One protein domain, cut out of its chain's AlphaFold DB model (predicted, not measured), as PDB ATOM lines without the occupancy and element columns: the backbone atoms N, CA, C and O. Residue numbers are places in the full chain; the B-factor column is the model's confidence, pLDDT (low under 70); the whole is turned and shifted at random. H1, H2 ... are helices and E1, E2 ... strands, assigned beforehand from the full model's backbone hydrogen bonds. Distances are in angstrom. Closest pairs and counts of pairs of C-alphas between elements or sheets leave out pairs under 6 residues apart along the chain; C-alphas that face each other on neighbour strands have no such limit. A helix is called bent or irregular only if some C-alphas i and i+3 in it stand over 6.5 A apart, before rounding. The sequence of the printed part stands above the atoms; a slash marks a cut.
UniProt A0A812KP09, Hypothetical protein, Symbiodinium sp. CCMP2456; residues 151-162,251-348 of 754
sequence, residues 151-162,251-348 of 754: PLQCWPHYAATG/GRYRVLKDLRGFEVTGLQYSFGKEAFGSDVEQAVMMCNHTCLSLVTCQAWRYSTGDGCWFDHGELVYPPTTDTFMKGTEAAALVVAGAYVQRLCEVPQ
ATOM      1  N   PRO A 151       6.676  56.811 140.628       93.00
ATOM      2  CA  PRO A 151       7.035  56.257 139.324       93.00
ATOM      3  C   PRO A 151       5.789  55.879 138.517       93.00
ATOM      4  O   PRO A 151       4.863  55.265 139.042       93.00
ATOM      5  N   LEU A 152       5.762  56.269 137.241       94.19
ATOM      6  CA  LEU A 152       4.685  55.967 136.288       94.19
ATOM      7  C   LEU A 152       3.260  56.423 136.671       94.19
ATOM      8  O   LEU A 152       2.321  56.074 135.963       94.19
ATOM      9  N   GLN A 153       3.063  57.274 137.687       93.56
ATOM     10  CA  GLN A 153       1.724  57.763 138.075       93.56
ATOM     11  C   GLN A 153       0.915  58.337 136.894       93.56
ATOM     12  O   GLN A 153      -0.288  58.115 136.774       93.56
ATOM     13  N   CYS A 154       1.593  59.049 135.992       93.69
ATOM     14  CA  CYS A 154       1.012  59.699 134.815       93.69
ATOM     15  C   CYS A 154       1.229  58.887 133.528       93.69
ATOM     16  O   CYS A 154       1.445  59.434 132.444       93.69
ATOM     17  N   TRP A 155       1.180  57.561 133.669       93.88
ATOM     18  CA  TRP A 155       1.289  56.581 132.598       93.88
ATOM     19  C   TRP A 155       0.057  55.653 132.600       93.88
ATOM     20  O   TRP A 155      -0.421  55.284 133.677       93.88
ATOM     21  N   PRO A 156      -0.509  55.272 131.439       92.12
ATOM     22  CA  PRO A 156      -1.645  54.358 131.382       92.12
ATOM     23  C   PRO A 156      -1.230  52.962 131.846       92.12
ATOM     24  O   PRO A 156      -0.128  52.506 131.553       92.12
ATOM     25  N   HIS A 157      -2.126  52.254 132.525       91.38
ATOM     26  CA  HIS A 157      -1.894  50.890 132.998       91.38
ATOM     27  C   HIS A 157      -3.020  49.964 132.527       91.38
ATOM     28  O   HIS A 157      -4.169  50.384 132.384       91.38
ATOM     29  N   TYR A 158      -2.707  48.691 132.286       86.88
ATOM     30  CA  TYR A 158      -3.715  47.681 131.973       86.88
ATOM     31  C   TYR A 158      -4.527  47.359 133.234       86.88
ATOM     32  O   TYR A 158      -3.990  46.769 134.172       86.88
ATOM     33  N   ALA A 159      -5.822  47.692 133.240       79.88
ATOM     34  CA  ALA A 159      -6.700  47.539 134.407       79.88
ATOM     35  C   ALA A 159      -6.645  46.136 135.050       79.88
ATOM     36  O   ALA A 159      -6.594  46.023 136.268       79.88
ATOM     37  N   ALA A 160      -6.572  45.077 134.234       80.25
ATOM     38  CA  ALA A 160      -6.546  43.689 134.702       80.25
ATOM     39  C   ALA A 160      -5.214  43.226 135.332       80.25
ATOM     40  O   ALA A 160      -5.194  42.199 136.002       80.25
ATOM     41  N   THR A 161      -4.092  43.923 135.106       82.81
ATOM     42  CA  THR A 161      -2.764  43.467 135.582       82.81
ATOM     43  C   THR A 161      -1.993  44.500 136.397       82.81
ATOM     44  O   THR A 161      -0.996  44.147 137.023       82.81
ATOM     45  N   GLY A 162      -2.395  45.773 136.364       84.56
ATOM     46  CA  GLY A 162      -1.627  46.866 136.960       84.56
ATOM     47  C   GLY A 162      -0.246  47.074 136.324       84.56
ATOM     48  O   GLY A 162       0.573  47.783 136.898       84.56
ATOM     49  N   GLY A 251       6.881  57.956 125.347       94.31
ATOM     50  CA  GLY A 251       6.106  59.083 125.867       94.31
ATOM     51  C   GLY A 251       6.942  60.361 125.952       94.31
ATOM     52  O   GLY A 251       7.892  60.554 125.197       94.31
ATOM     53  N   ARG A 252       6.597  61.234 126.898       94.00
ATOM     54  CA  ARG A 252       7.365  62.440 127.228       94.00
ATOM     55  C   ARG A 252       7.798  62.412 128.688       94.00
ATOM     56  O   ARG A 252       7.407  61.550 129.476       94.00
ATOM     57  N   TYR A 253       8.628  63.377 129.052       96.19
ATOM     58  CA  TYR A 253       9.049  63.600 130.425       96.19
ATOM     59  C   TYR A 253       9.027  65.091 130.756       96.19
ATOM     60  O   TYR A 253       9.026  65.939 129.862       96.19
ATOM     61  N   ARG A 254       9.039  65.406 132.050       96.00
ATOM     62  CA  ARG A 254       9.333  66.749 132.562       96.00
ATOM     63  C   ARG A 254      10.335  66.667 133.706       96.00
ATOM     64  O   ARG A 254      10.284  65.723 134.491       96.00
ATOM     65  N   VAL A 255      11.222  67.653 133.806       97.81
ATOM     66  CA  VAL A 255      12.142  67.793 134.943       97.81
ATOM     67  C   VAL A 255      11.377  68.406 136.116       97.81
ATOM     68  O   VAL A 255      10.821  69.495 135.996       97.81
ATOM     69  N   LEU A 256      11.349  67.702 137.245       97.44
ATOM     70  CA  LEU A 256      10.821  68.192 138.519       97.44
ATOM     71  C   LEU A 256      11.910  68.889 139.350       97.44
ATOM     72  O   LEU A 256      11.611  69.832 140.077       97.44
ATOM     73  N   LYS A 257      13.172  68.446 139.250       97.94
ATOM     74  CA  LYS A 257      14.309  69.039 139.971       97.94
ATOM     75  C   LYS A 257      15.608  68.885 139.178       97.94
ATOM     76  O   LYS A 257      15.917  67.792 138.717       97.94
ATOM     77  N   ASP A 258      16.372  69.967 139.070       98.31
ATOM     78  CA  ASP A 258      17.781  69.955 138.655       98.31
ATOM     79  C   ASP A 258      18.643  69.394 139.803       98.31
ATOM     80  O   ASP A 258      18.539  69.874 140.939       98.31
ATOM     81  N   LEU A 259      19.444  68.363 139.511       98.56
ATOM     82  CA  LEU A 259      20.285  67.644 140.476       98.56
ATOM     83  C   LEU A 259      21.775  68.019 140.380       98.56
ATOM     84  O   LEU A 259      22.614  67.365 140.996       98.56
ATOM     85  N   ARG A 260      22.136  69.090 139.662       98.56
ATOM     86  CA  ARG A 260      23.499  69.646 139.715       98.56
ATOM     87  C   ARG A 260      23.872  70.040 141.141       98.56
ATOM     88  O   ARG A 260      23.135  70.768 141.811       98.56
ATOM     89  N   GLY A 261      25.025  69.568 141.608       98.25
ATOM     90  CA  GLY A 261      25.440  69.751 142.999       98.25
ATOM     91  C   GLY A 261      24.669  68.898 144.020       98.25
ATOM     92  O   GLY A 261      24.646  69.275 145.194       98.25
ATOM     93  N   PHE A 262      24.016  67.805 143.600       98.56
ATOM     94  CA  PHE A 262      23.371  66.822 144.480       98.56
ATOM     95  C   PHE A 262      23.930  65.413 144.253       98.56
ATOM     96  O   PHE A 262      23.947  64.899 143.137       98.56
ATOM     97  N   GLU A 263      24.311  64.753 145.339       97.88
ATOM     98  CA  GLU A 263      24.527  63.312 145.374       97.88
ATOM     99  C   GLU A 263      23.174  62.625 145.592       97.88
ATOM    100  O   GLU A 263      22.373  63.060 146.421       97.88
ATOM    101  N   VAL A 264      22.904  61.553 144.847       98.00
ATOM    102  CA  VAL A 264      21.656  60.792 144.970       98.00
ATOM    103  C   VAL A 264      21.965  59.341 145.296       98.00
ATOM    104  O   VAL A 264      22.707  58.681 144.565       98.00
ATOM    105  N   THR A 265      21.388  58.865 146.398       97.50
ATOM    106  CA  THR A 265      21.524  57.490 146.885       97.50
ATOM    107  C   THR A 265      20.500  56.561 146.220       97.50
ATOM    108  O   THR A 265      19.450  56.997 145.750       97.50
ATOM    109  N   GLY A 266      20.808  55.261 146.149       95.50
ATOM    110  CA  GLY A 266      19.913  54.260 145.548       95.50
ATOM    111  C   GLY A 266      19.856  54.257 144.014       95.50
ATOM    112  O   GLY A 266      18.955  53.644 143.450       95.50
ATOM    113  N   LEU A 267      20.796  54.921 143.333       97.38
ATOM    114  CA  LEU A 267      20.960  54.814 141.880       97.38
ATOM    115  C   LEU A 267      21.818  53.595 141.500       97.38
ATOM    116  O   LEU A 267      22.710  53.191 142.243       97.38
ATOM    117  N   GLN A 268      21.585  53.065 140.303       96.75
ATOM    118  CA  GLN A 268      22.414  52.064 139.638       96.75
ATOM    119  C   GLN A 268      23.432  52.755 138.706       96.75
ATOM    120  O   GLN A 268      23.168  53.823 138.154       96.75
ATOM    121  N   TYR A 269      24.614  52.164 138.551       96.62
ATOM    122  CA  TYR A 269      25.700  52.663 137.696       96.62
ATOM    123  C   TYR A 269      25.470  52.269 136.227       96.62
ATOM    124  O   TYR A 269      25.078  51.134 135.961       96.62
ATOM    125  N   SER A 270      25.736  53.177 135.277       96.12
ATOM    126  CA  SER A 270      25.683  52.875 133.833       96.12
ATOM    127  C   SER A 270      27.067  52.716 133.209       96.12
ATOM    128  O   SER A 270      27.332  51.714 132.552       96.12
ATOM    129  N   PHE A 271      27.939  53.710 133.400       96.69
ATOM    130  CA  PHE A 271      29.289  53.766 132.834       96.69
ATOM    131  C   PHE A 271      30.158  54.755 133.620       96.69
ATOM    132  O   PHE A 271      29.651  55.700 134.231       96.69
ATOM    133  N   GLY A 272      31.473  54.553 133.591       96.62
ATOM    134  CA  GLY A 272      32.439  55.384 134.312       96.62
ATOM    135  C   GLY A 272      32.814  56.647 133.542       96.62
ATOM    136  O   GLY A 272      32.650  56.713 132.326       96.62
ATOM    137  N   LYS A 273      33.376  57.641 134.238       96.38
ATOM    138  CA  LYS A 273      33.838  58.910 133.633       96.38
ATOM    139  C   LYS A 273      34.792  58.724 132.442       96.38
ATOM    140  O   LYS A 273      34.750  59.502 131.499       96.38
ATOM    141  N   GLU A 274      35.608  57.669 132.471       95.62
ATOM    142  CA  GLU A 274      36.615  57.383 131.440       95.62
ATOM    143  C   GLU A 274      35.987  57.017 130.080       95.62
ATOM    144  O   GLU A 274      36.654  57.142 129.057       95.62
ATOM    145  N   ALA A 275      34.710  56.602 130.042       94.12
ATOM    146  CA  ALA A 275      34.035  56.089 128.841       94.12
ATOM    147  C   ALA A 275      33.923  57.105 127.685       94.12
ATOM    148  O   ALA A 275      33.707  56.711 126.544       94.12
ATOM    149  N   PHE A 276      34.088  58.399 127.976       94.75
ATOM    150  CA  PHE A 276      34.089  59.490 126.992       94.75
ATOM    151  C   PHE A 276      35.359  60.358 127.084       94.75
ATOM    152  O   PHE A 276      35.445  61.421 126.468       94.75
ATOM    153  N   GLY A 277      36.359  59.926 127.864       94.19
ATOM    154  CA  GLY A 277      37.588  60.676 128.117       94.19
ATOM    155  C   GLY A 277      37.315  62.089 128.647       94.19
ATOM    156  O   GLY A 277      36.920  62.272 129.795       94.19
ATOM    157  N   SER A 278      37.551  63.099 127.806       95.56
ATOM    158  CA  SER A 278      37.312  64.511 128.126       95.56
ATOM    159  C   SER A 278      35.964  65.065 127.643       95.56
ATOM    160  O   SER A 278      35.656  66.212 127.966       95.56
ATOM    161  N   ASP A 279      35.166  64.313 126.873       97.25
ATOM    162  CA  ASP A 279      33.874  64.794 126.365       97.25
ATOM    163  C   ASP A 279      32.763  64.644 127.418       97.25
ATOM    164  O   ASP A 279      31.974  63.694 127.453       97.25
ATOM    165  N   VAL A 280      32.724  65.624 128.320       97.31
ATOM    166  CA  VAL A 280      31.707  65.725 129.371       97.31
ATOM    167  C   VAL A 280      30.314  65.990 128.788       97.31
ATOM    168  O   VAL A 280      29.334  65.540 129.376       97.31
ATOM    169  N   GLU A 281      30.185  66.676 127.649       97.81
ATOM    170  CA  GLU A 281      28.872  66.974 127.061       97.81
ATOM    171  C   GLU A 281      28.234  65.709 126.474       97.81
ATOM    172  O   GLU A 281      27.066  65.417 126.757       97.81
ATOM    173  N   GLN A 282      29.016  64.893 125.759       96.94
ATOM    174  CA  GLN A 282      28.588  63.577 125.295       96.94
ATOM    175  C   GLN A 282      28.294  62.639 126.474       96.94
ATOM    176  O   GLN A 282      27.233  62.015 126.501       96.94
ATOM    177  N   ALA A 283      29.151  62.589 127.500       97.50
ATOM    178  CA  ALA A 283      28.914  61.757 128.682       97.50
ATOM    179  C   ALA A 283      27.610  62.125 129.421       97.50
ATOM    180  O   ALA A 283      26.836  61.250 129.821       97.50
ATOM    181  N   VAL A 284      27.318  63.423 129.558       98.44
ATOM    182  CA  VAL A 284      26.058  63.921 130.131       98.44
ATOM    183  C   VAL A 284      24.861  63.550 129.250       98.44
ATOM    184  O   VAL A 284      23.839  63.106 129.780       98.44
ATOM    185  N   MET A 285      24.983  63.669 127.922       97.81
ATOM    186  CA  MET A 285      23.943  63.269 126.967       97.81
ATOM    187  C   MET A 285      23.601  61.778 127.095       97.81
ATOM    188  O   MET A 285      22.436  61.441 127.300       97.81
ATOM    189  N   MET A 286      24.599  60.891 127.048       97.38
ATOM    190  CA  MET A 286      24.384  59.439 127.105       97.38
ATOM    191  C   MET A 286      23.883  58.982 128.485       97.38
ATOM    192  O   MET A 286      23.117  58.020 128.599       97.38
ATOM    193  N   CYS A 287      24.233  59.706 129.554       98.44
ATOM    194  CA  CYS A 287      23.679  59.449 130.882       98.44
ATOM    195  C   CYS A 287      22.191  59.822 130.969       98.44
ATOM    196  O   CYS A 287      21.367  59.029 131.436       98.44
ATOM    197  N   ASN A 288      21.834  60.996 130.437       98.44
ATOM    198  CA  ASN A 288      20.446  61.418 130.284       98.44
ATOM    199  C   ASN A 288      19.667  60.408 129.423       98.44
ATOM    200  O   ASN A 288      18.606  59.956 129.835       98.44
ATOM    201  N   HIS A 289      20.207  59.984 128.276       98.06
ATOM    202  CA  HIS A 289      19.578  59.001 127.390       98.06
ATOM    203  C   HIS A 289      19.358  57.637 128.054       98.06
ATOM    204  O   HIS A 289      18.265  57.079 127.924       98.06
ATOM    205  N   THR A 290      20.339  57.136 128.817       97.69
ATOM    206  CA  THR A 290      20.208  55.892 129.595       97.69
ATOM    207  C   THR A 290      18.946  55.942 130.459       97.69
ATOM    208  O   THR A 290      18.035  55.136 130.262       97.69
ATOM    209  N   CYS A 291      18.829  56.946 131.337       98.25
ATOM    210  CA  CYS A 291      17.628  57.117 132.155       98.25
ATOM    211  C   CYS A 291      16.383  57.367 131.299       98.25
ATOM    212  O   CYS A 291      15.380  56.683 131.476       98.25
ATOM    213  N   LEU A 292      16.430  58.302 130.340       97.94
ATOM    214  CA  LEU A 292      15.279  58.700 129.525       97.94
ATOM    215  C   LEU A 292      14.676  57.549 128.717       97.94
ATOM    216  O   LEU A 292      13.472  57.578 128.467       97.94
ATOM    217  N   SER A 293      15.439  56.504 128.417       97.62
ATOM    218  CA  SER A 293      14.901  55.298 127.791       97.62
ATOM    219  C   SER A 293      14.088  54.394 128.729       97.62
ATOM    220  O   SER A 293      13.116  53.766 128.310       97.62
ATOM    221  N   LEU A 294      14.422  54.374 130.022       97.12
ATOM    222  CA  LEU A 294      13.780  53.535 131.033       97.12
ATOM    223  C   LEU A 294      12.532  54.203 131.600       97.12
ATOM    224  O   LEU A 294      12.624  55.116 132.420       97.12
ATOM    225  N   VAL A 295      11.348  53.719 131.223       96.38
ATOM    226  CA  VAL A 295      10.065  54.288 131.681       96.38
ATOM    227  C   VAL A 295       9.927  54.334 133.213       96.38
ATOM    228  O   VAL A 295       9.256  55.222 133.732       96.38
ATOM    229  N   THR A 296      10.600  53.448 133.953       96.06
ATOM    230  CA  THR A 296      10.636  53.466 135.424       96.06
ATOM    231  C   THR A 296      11.590  54.503 136.026       96.06
ATOM    232  O   THR A 296      11.365  54.892 137.169       96.06
ATOM    233  N   CYS A 297      12.604  54.978 135.290       97.62
ATOM    234  CA  CYS A 297      13.608  55.911 135.809       97.62
ATOM    235  C   CYS A 297      12.990  57.268 136.166       97.62
ATOM    236  O   CYS A 297      12.461  57.969 135.289       97.62
ATOM    237  N   GLN A 298      13.107  57.648 137.443       97.62
ATOM    238  CA  GLN A 298      12.792  58.982 137.944       97.62
ATOM    239  C   GLN A 298      14.018  59.878 138.158       97.62
ATOM    240  O   GLN A 298      13.841  61.084 138.254       97.62
ATOM    241  N   ALA A 299      15.242  59.363 138.282       98.38
ATOM    242  CA  ALA A 299      16.412  60.177 138.631       98.38
ATOM    243  C   ALA A 299      17.672  59.761 137.870       98.38
ATOM    244  O   ALA A 299      17.923  58.575 137.688       98.38
ATOM    245  N   TRP A 300      18.508  60.729 137.497       98.62
ATOM    246  CA  TRP A 300      19.870  60.465 137.030       98.62
ATOM    247  C   TRP A 300      20.841  61.579 137.414       98.62
ATOM    248  O   TRP A 300      20.438  62.729 137.606       98.62
ATOM    249  N   ARG A 301      22.126  61.229 137.498       98.38
ATOM    250  CA  ARG A 301      23.251  62.151 137.678       98.38
ATOM    251  C   ARG A 301      24.456  61.697 136.858       98.38
ATOM    252  O   ARG A 301      24.726  60.502 136.760       98.38
ATOM    253  N   TYR A 302      25.214  62.654 136.339       98.69
ATOM    254  CA  TYR A 302      26.571  62.442 135.849       98.69
ATOM    255  C   TYR A 302      27.544  63.256 136.703       98.69
ATOM    256  O   TYR A 302      27.343  64.458 136.910       98.69
ATOM    257  N   SER A 303      28.598  62.608 137.196       98.44
ATOM    258  CA  SER A 303      29.684  63.265 137.921       98.44
ATOM    259  C   SER A 303      31.036  63.002 137.267       98.44
ATOM    260  O   SER A 303      31.317  61.910 136.774       98.44
ATOM    261  N   THR A 304      31.912  64.003 137.322       98.06
ATOM    262  CA  THR A 304      33.301  63.894 136.852       98.06
ATOM    263  C   THR A 304      34.182  63.052 137.786       98.06
ATOM    264  O   THR A 304      35.323  62.746 137.447       98.06
ATOM    265  N   GLY A 305      33.668  62.645 138.953       97.38
ATOM    266  CA  GLY A 305      34.344  61.749 139.890       97.38
ATOM    267  C   GLY A 305      34.130  60.268 139.585       97.38
ATOM    268  O   GLY A 305      35.098  59.503 139.586       97.38
ATOM    269  N   ASP A 306      32.879  59.884 139.307       97.38
ATOM    270  CA  ASP A 306      32.400  58.492 139.298       97.38
ATOM    271  C   ASP A 306      31.570  58.083 138.061       97.38
ATOM    272  O   ASP A 306      31.249  56.905 137.920       97.38
ATOM    273  N   GLY A 307      31.266  59.002 137.138       97.81
ATOM    274  CA  GLY A 307      30.545  58.711 135.895       97.81
ATOM    275  C   GLY A 307      29.021  58.837 135.998       97.81
ATOM    276  O   GLY A 307      28.495  59.729 136.666       97.81
ATOM    277  N   CYS A 308      28.305  57.975 135.275       98.50
ATOM    278  CA  CYS A 308      26.853  58.016 135.126       98.50
ATOM    279  C   CYS A 308      26.113  57.075 136.081       98.50
ATOM    280  O   CYS A 308      26.386  55.872 136.124       98.50
ATOM    281  N   TRP A 309      25.091  57.615 136.747       98.25
ATOM    282  CA  TRP A 309      24.201  56.895 137.653       98.25
ATOM    283  C   TRP A 309      22.733  57.238 137.374       98.25
ATOM    284  O   TRP A 309      22.393  58.404 137.161       98.25
ATOM    285  N   PHE A 310      21.847  56.241 137.404       98.06
ATOM    286  CA  PHE A 310      20.422  56.372 137.083       98.06
ATOM    287  C   PHE A 310      19.538  55.483 137.973       98.06
ATOM    288  O   PHE A 310      19.984  54.497 138.546       98.06
ATOM    289  N   ASP A 311      18.264  55.833 138.095       97.38
ATOM    290  CA  ASP A 311      17.252  55.072 138.825       97.38
ATOM    291  C   ASP A 311      16.609  54.007 137.920       97.38
ATOM    292  O   ASP A 311      16.217  54.293 136.792       97.38
ATOM    293  N   HIS A 312      16.439  52.782 138.418       94.75
ATOM    294  CA  HIS A 312      15.752  51.703 137.691       94.75
ATOM    295  C   HIS A 312      14.261  51.575 138.085       94.75
ATOM    296  O   HIS A 312      13.566  50.656 137.649       94.75
ATOM    297  N   GLY A 313      13.748  52.498 138.901       92.00
ATOM    298  CA  GLY A 313      12.489  52.367 139.633       92.00
ATOM    299  C   GLY A 313      12.696  51.773 141.028       92.00
ATOM    300  O   GLY A 313      11.844  51.024 141.510       92.00
ATOM    301  N   GLU A 314      13.829  52.064 141.668       92.12
ATOM    302  CA  GLU A 314      14.227  51.597 143.008       92.12
ATOM    303  C   GLU A 314      14.547  52.744 143.982       92.12
ATOM    304  O   GLU A 314      14.665  52.500 145.184       92.12
ATOM    305  N   LEU A 315      14.597  53.989 143.493       94.50
ATOM    306  CA  LEU A 315      14.791  55.198 144.291       94.50
ATOM    307  C   LEU A 315      13.870  55.255 145.527       94.50
ATOM    308  O   LEU A 315      12.664  54.998 145.452       94.50
ATOM    309  N   VAL A 316      14.443  55.655 146.668       94.06
ATOM    310  CA  VAL A 316      13.692  55.876 147.912       94.06
ATOM    311  C   VAL A 316      12.686  57.009 147.707       94.06
ATOM    312  O   VAL A 316      13.046  58.119 147.315       94.06
ATOM    313  N   TYR A 317      11.416  56.722 147.987       92.25
ATOM    314  CA  TYR A 317      10.301  57.635 147.766       92.25
ATOM    315  C   TYR A 317       9.516  57.893 149.071       92.25
ATOM    316  O   TYR A 317       9.313  56.954 149.847       92.25
ATOM    317  N   PRO A 318       8.991  59.119 149.272       94.19
ATOM    318  CA  PRO A 318       9.310  60.320 148.497       94.19
ATOM    319  C   PRO A 318      10.748  60.785 148.811       94.19
ATOM    320  O   PRO A 318      11.144  60.715 149.975       94.19
ATOM    321  N   PRO A 319      11.535  61.265 147.826       96.94
ATOM    322  CA  PRO A 319      12.925  61.650 148.072       96.94
ATOM    323  C   PRO A 319      13.038  62.751 149.132       96.94
ATOM    324  O   PRO A 319      12.342  63.767 149.047       96.94
ATOM    325  N   THR A 320      13.920  62.569 150.116       97.62
ATOM    326  CA  THR A 320      14.238  63.570 151.154       97.62
ATOM    327  C   THR A 320      15.641  64.150 150.945       97.62
ATOM    328  O   THR A 320      16.357  63.749 150.024       97.62
ATOM    329  N   THR A 321      16.071  65.069 151.813       97.81
ATOM    330  CA  THR A 321      17.476  65.521 151.906       97.81
ATOM    331  C   THR A 321      18.482  64.386 152.096       97.81
ATOM    332  O   THR A 321      19.653  64.559 151.774       97.81
ATOM    333  N   ASP A 322      18.034  63.234 152.592       97.56
ATOM    334  CA  ASP A 322      18.879  62.071 152.874       97.56
ATOM    335  C   ASP A 322      18.977  61.155 151.636       97.56
ATOM    336  O   ASP A 322      19.935  60.402 151.465       97.56
ATOM    337  N   THR A 323      17.993  61.241 150.732       97.31
ATOM    338  CA  THR A 323      18.047  60.629 149.394       97.31
ATOM    339  C   THR A 323      18.848  61.496 148.425       97.31
ATOM    340  O   THR A 323      19.646  60.985 147.647       97.31
ATOM    341  N   PHE A 324      18.606  62.810 148.462       98.06
ATOM    342  CA  PHE A 324      19.163  63.838 147.579       98.06
ATOM    343  C   PHE A 324      20.067  64.763 148.410       98.06
ATOM    344  O   PHE A 324      19.686  65.878 148.784       98.06
ATOM    345  N   MET A 325      21.262  64.271 148.722       98.06
ATOM    346  CA  MET A 325      22.221  64.931 149.601       98.06
ATOM    347  C   MET A 325      22.920  66.088 148.879       98.06
ATOM    348  O   MET A 325      23.292  65.985 147.710       98.06
ATOM    349  N   LYS A 326      23.133  67.205 149.578       97.69
ATOM    350  CA  LYS A 326      23.822  68.388 149.044       97.69
ATOM    351  C   LYS A 326      24.977  68.798 149.947       97.69
ATOM    352  O   LYS A 326      24.829  68.822 151.163       97.69
ATOM    353  N   GLY A 327      26.098  69.186 149.339       97.19
ATOM    354  CA  GLY A 327      27.294  69.634 150.061       97.19
ATOM    355  C   GLY A 327      28.218  68.506 150.526       97.19
ATOM    356  O   GLY A 327      29.166  68.782 151.254       97.19
ATOM    357  N   THR A 328      27.976  67.262 150.101       97.81
ATOM    358  CA  THR A 328      28.982  66.193 150.168       97.81
ATOM    359  C   THR A 328      30.067  66.421 149.108       97.81
ATOM    360  O   THR A 328      29.858  67.143 148.128       97.81
ATOM    361  N   GLU A 329      31.227  65.787 149.278       97.56
ATOM    362  CA  GLU A 329      32.321  65.850 148.301       97.56
ATOM    363  C   GLU A 329      31.898  65.270 146.940       97.56
ATOM    364  O   GLU A 329      32.110  65.900 145.906       97.56
ATOM    365  N   ALA A 330      31.194  64.132 146.935       97.25
ATOM    366  CA  ALA A 330      30.659  63.540 145.710       97.25
ATOM    367  C   ALA A 330      29.605  64.441 145.038       97.25
ATOM    368  O   ALA A 330      29.629  64.592 143.816       97.25
ATOM    369  N   ALA A 331      28.737  65.116 145.807       98.00
ATOM    370  CA  ALA A 331      27.778  66.078 145.259       98.00
ATOM    371  C   ALA A 331      28.469  67.235 144.517       98.00
ATOM    372  O   ALA A 331      27.952  67.698 143.503       98.00
ATOM    373  N   ALA A 332      29.644  67.684 144.974       98.19
ATOM    374  CA  ALA A 332      30.407  68.750 144.316       98.19
ATOM    375  C   ALA A 332      30.949  68.354 142.926       98.19
ATOM    376  O   ALA A 332      31.216  69.232 142.107       98.19
ATOM    377  N   LEU A 333      31.067  67.051 142.637       98.19
ATOM    378  CA  LEU A 333      31.503  66.526 141.338       98.19
ATOM    379  C   LEU A 333      30.337  66.311 140.352       98.19
ATOM    380  O   LEU A 333      30.574  66.031 139.175       98.19
ATOM    381  N   VAL A 334      29.078  66.435 140.799       98.50
ATOM    382  CA  VAL A 334      27.872  66.221 139.975       98.50
ATOM    383  C   VAL A 334      27.578  67.450 139.112       98.50
ATOM    384  O   VAL A 334      26.896  68.393 139.525       98.50
ATOM    385  N   VAL A 335      28.098  67.410 137.883       98.44
ATOM    386  CA  VAL A 335      27.996  68.483 136.878       98.44
ATOM    387  C   VAL A 335      26.667  68.492 136.116       98.44
ATOM    388  O   VAL A 335      26.298  69.530 135.564       98.44
ATOM    389  N   ALA A 336      25.920  67.382 136.110       98.62
ATOM    390  CA  ALA A 336      24.587  67.287 135.511       98.62
ATOM    391  C   ALA A 336      23.707  66.248 136.221       98.62
ATOM    392  O   ALA A 336      24.205  65.265 136.764       98.62
ATOM    393  N   GLY A 337      22.388  66.434 136.167       98.50
ATOM    394  CA  GLY A 337      21.417  65.448 136.633       98.50
ATOM    395  C   GLY A 337      20.003  66.014 136.718       98.50
ATOM    396  O   GLY A 337      19.820  67.229 136.816       98.50
ATOM    397  N   ALA A 338      18.997  65.143 136.708       98.69
ATOM    398  CA  ALA A 338      17.596  65.539 136.815       98.69
ATOM    399  C   ALA A 338      16.739  64.495 137.544       98.69
ATOM    400  O   ALA A 338      16.843  63.298 137.283       98.69
ATOM    401  N   TYR A 339      15.837  64.971 138.407       98.44
ATOM    402  CA  TYR A 339      14.652  64.228 138.833       98.44
ATOM    403  C   TYR A 339      13.549  64.504 137.810       98.44
ATOM    404  O   TYR A 339      13.197  65.664 137.572       98.44
ATOM    405  N   VAL A 340      13.023  63.458 137.183       98.06
ATOM    406  CA  VAL A 340      12.089  63.498 136.059       98.06
ATOM    407  C   VAL A 340      10.812  62.720 136.361       98.06
ATOM    408  O   VAL A 340      10.804  61.719 137.072       98.06
ATOM    409  N   GLN A 341       9.712  63.161 135.758       96.50
ATOM    410  CA  GLN A 341       8.446  62.435 135.745       96.50
ATOM    411  C   GLN A 341       8.098  62.021 134.320       96.50
ATOM    412  O   GLN A 341       8.228  62.829 133.399       96.50
ATOM    413  N   ARG A 342       7.608  60.788 134.147       95.81
ATOM    414  CA  ARG A 342       7.080  60.303 132.867       95.81
ATOM    415  C   ARG A 342       5.636  60.719 132.662       95.81
ATOM    416  O   ARG A 342       4.830  60.665 133.589       95.81
ATOM    417  N   LEU A 343       5.339  61.100 131.428       93.44
ATOM    418  CA  LEU A 343       4.036  61.545 130.969       93.44
ATOM    419  C   LEU A 343       3.684  60.754 129.712       93.44
ATOM    420  O   LEU A 343       4.415  60.794 128.720       93.44
ATOM    421  N   CYS A 344       2.556  60.057 129.740       92.19
ATOM    422  CA  CYS A 344       1.896  59.651 128.512       92.19
ATOM    423  C   CYS A 344       0.941  60.765 128.083       92.19
ATOM    424  O   CYS A 344      -0.002  61.080 128.808       92.19
ATOM    425  N   GLU A 345       1.177  61.362 126.916       82.00
ATOM    426  CA  GLU A 345       0.193  62.261 126.318       82.00
ATOM    427  C   GLU A 345      -0.919  61.432 125.683       82.00
ATOM    428  O   GLU A 345      -0.670  60.607 124.804       82.00
ATOM    429  N   VAL A 346      -2.152  61.660 126.133       64.44
ATOM    430  CA  VAL A 346      -3.345  61.229 125.404       64.44
ATOM    431  C   VAL A 346      -3.506  62.190 124.218       64.44
ATOM    432  O   VAL A 346      -3.562  63.399 124.458       64.44
ATOM    433  N   PRO A 347      -3.571  61.707 122.962       58.88
ATOM    434  CA  PRO A 347      -3.762  62.567 121.799       58.88
ATOM    435  C   PRO A 347      -5.057  63.363 121.933       58.88
ATOM    436  O   PRO A 347      -6.134  62.779 122.079       58.88
ATOM    437  N   GLN A 348      -4.951  64.690 121.881       54.91
ATOM    438  CA  GLN A 348      -6.110  65.581 121.998       54.91
ATOM    439  C   GLN A 348      -7.070  65.381 120.813       54.91
ATOM    440  O   GLN A 348      -8.285  65.451 120.974       54.91
TER     441      GLN A 348
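Overview. This is residues 151 to 162 and 251 to 348 of the 754 residues of the protein "Hypothetical protein" of Symbiodinium sp. CCMP2456 (UniProt A0A812KP09). A strongly twisted sheet of five antiparallel strands, in the order E1 E7 E4 E5 E3, has the long helix H2 packed over one face; on the side away from H2, the small strand pair E2 and E6 sits over part of the sheet, with the short helix H3 next to E2. At one end of the long axis, residues 157 to 162 stick out as a free arm, and the short helix H1 lies toward the other end. The printed part has 110 residues, with three named helices and seven named strands in the order E1 E2 E3 H1 H2 E4 E5 E6 H3 E7, and its class is mixed, helices and strands. It is compact, with a radius of gyration of the C-alphas of 14.6 A, and elongated in outline, spanning 46 by 29 by 24 A.

Along the chain. In the five-stranded sheet, E1 is residues 252 to 258, 17.2 A long, and begins at C-alpha 252 at (7.365, 62.440, 127.228). E7, residues 334 to 343, is the longest strand at 25.9 A and ends at C-alpha 343 at (4.036, 61.545, 130.969). E4 is residues 299 to 303, 13.6 A, E5 is residues 307 to 310, 10.5 A, and E3 is residues 268 to 271, 9.8 A. The second sheet has E2, residues 262 to 264, 6.3 A, and E6, residues 324 to 326, 6.7 A. H2, residues 280 to 293, is 19.8 A long and begins at C-alpha 280 at (31.707, 65.725, 129.371). H1, residues 273 to 276, is irregular, but only just: C-alphas 273 and 276 are 6.7 A apart. H3 is residues 329 to 332, 5.3 A.

Arrangement. E1 and E3 are the edge strands of the large sheet. E1 and E7 are antiparallel at 139 degrees, with N 256 and O 339 at 2.8 A. E7 and E4 are antiparallel at 163 degrees, with N 302 and O 336 at 2.8 A. E4 and E5 form a hairpin at 175 degrees, with N 303 and O 307 at 2.9 A. E5 and E3 are antiparallel at 142 degrees, with N 268 and O 310 at 2.8 A. H2 is on one face of this sheet, an arrangement of two layers, helix over sheet. Its closest C-alphas to E5 are those of Cys 287 and Cys 308, 5.5 A apart, and to E4 those of Val 284 and Tyr 302, 5.9 A apart. E3, H1, H2 and E4 make a split strand-helix-strand unit, two strands running the same way with E5 between them, and its crossover is right-handed. H1 only grazes the sheet with residues 273 to 276; H1 and H2 touch only at the corner by their link, H2 with residues 282 to 283 alone, and the closest C-alphas, Phe 276 and Ala 283, are 5.9 A apart. E2 and E6 are antiparallel at 146 degrees, with N 325 and O 263 at 2.8 A. The closest C-alphas of E2 and E4, Val 264 and Arg 301, are 7.6 A apart, while those of E2 and H3, Glu 263 and Ala 331, are 4.3 A apart. H3 is not on the large sheet, but only just, with 4 pairs of C-alphas within 10 A. H2 is apart from E2, E6 and H3. In H2 every O i to N i+4 pair is within hydrogen-bond range; H1 and H3 are too short for such a pair, and their single O i to N i+3 pair is within range in H3 but not in H1.

Size, cuts and confidence. The two C-alphas farthest apart, Ala 160 and Ser 278, are 49.0 A from each other. Residues 163 to 250 are cut out, and C-alphas 162 and 251 are 18.2 A apart across the cut. The link from E5 to E6, residues 311 to 323, is long; the other links between named elements are tight. The mean pLDDT of the printed part is 95.0, and residues 346 to 348 are under 70.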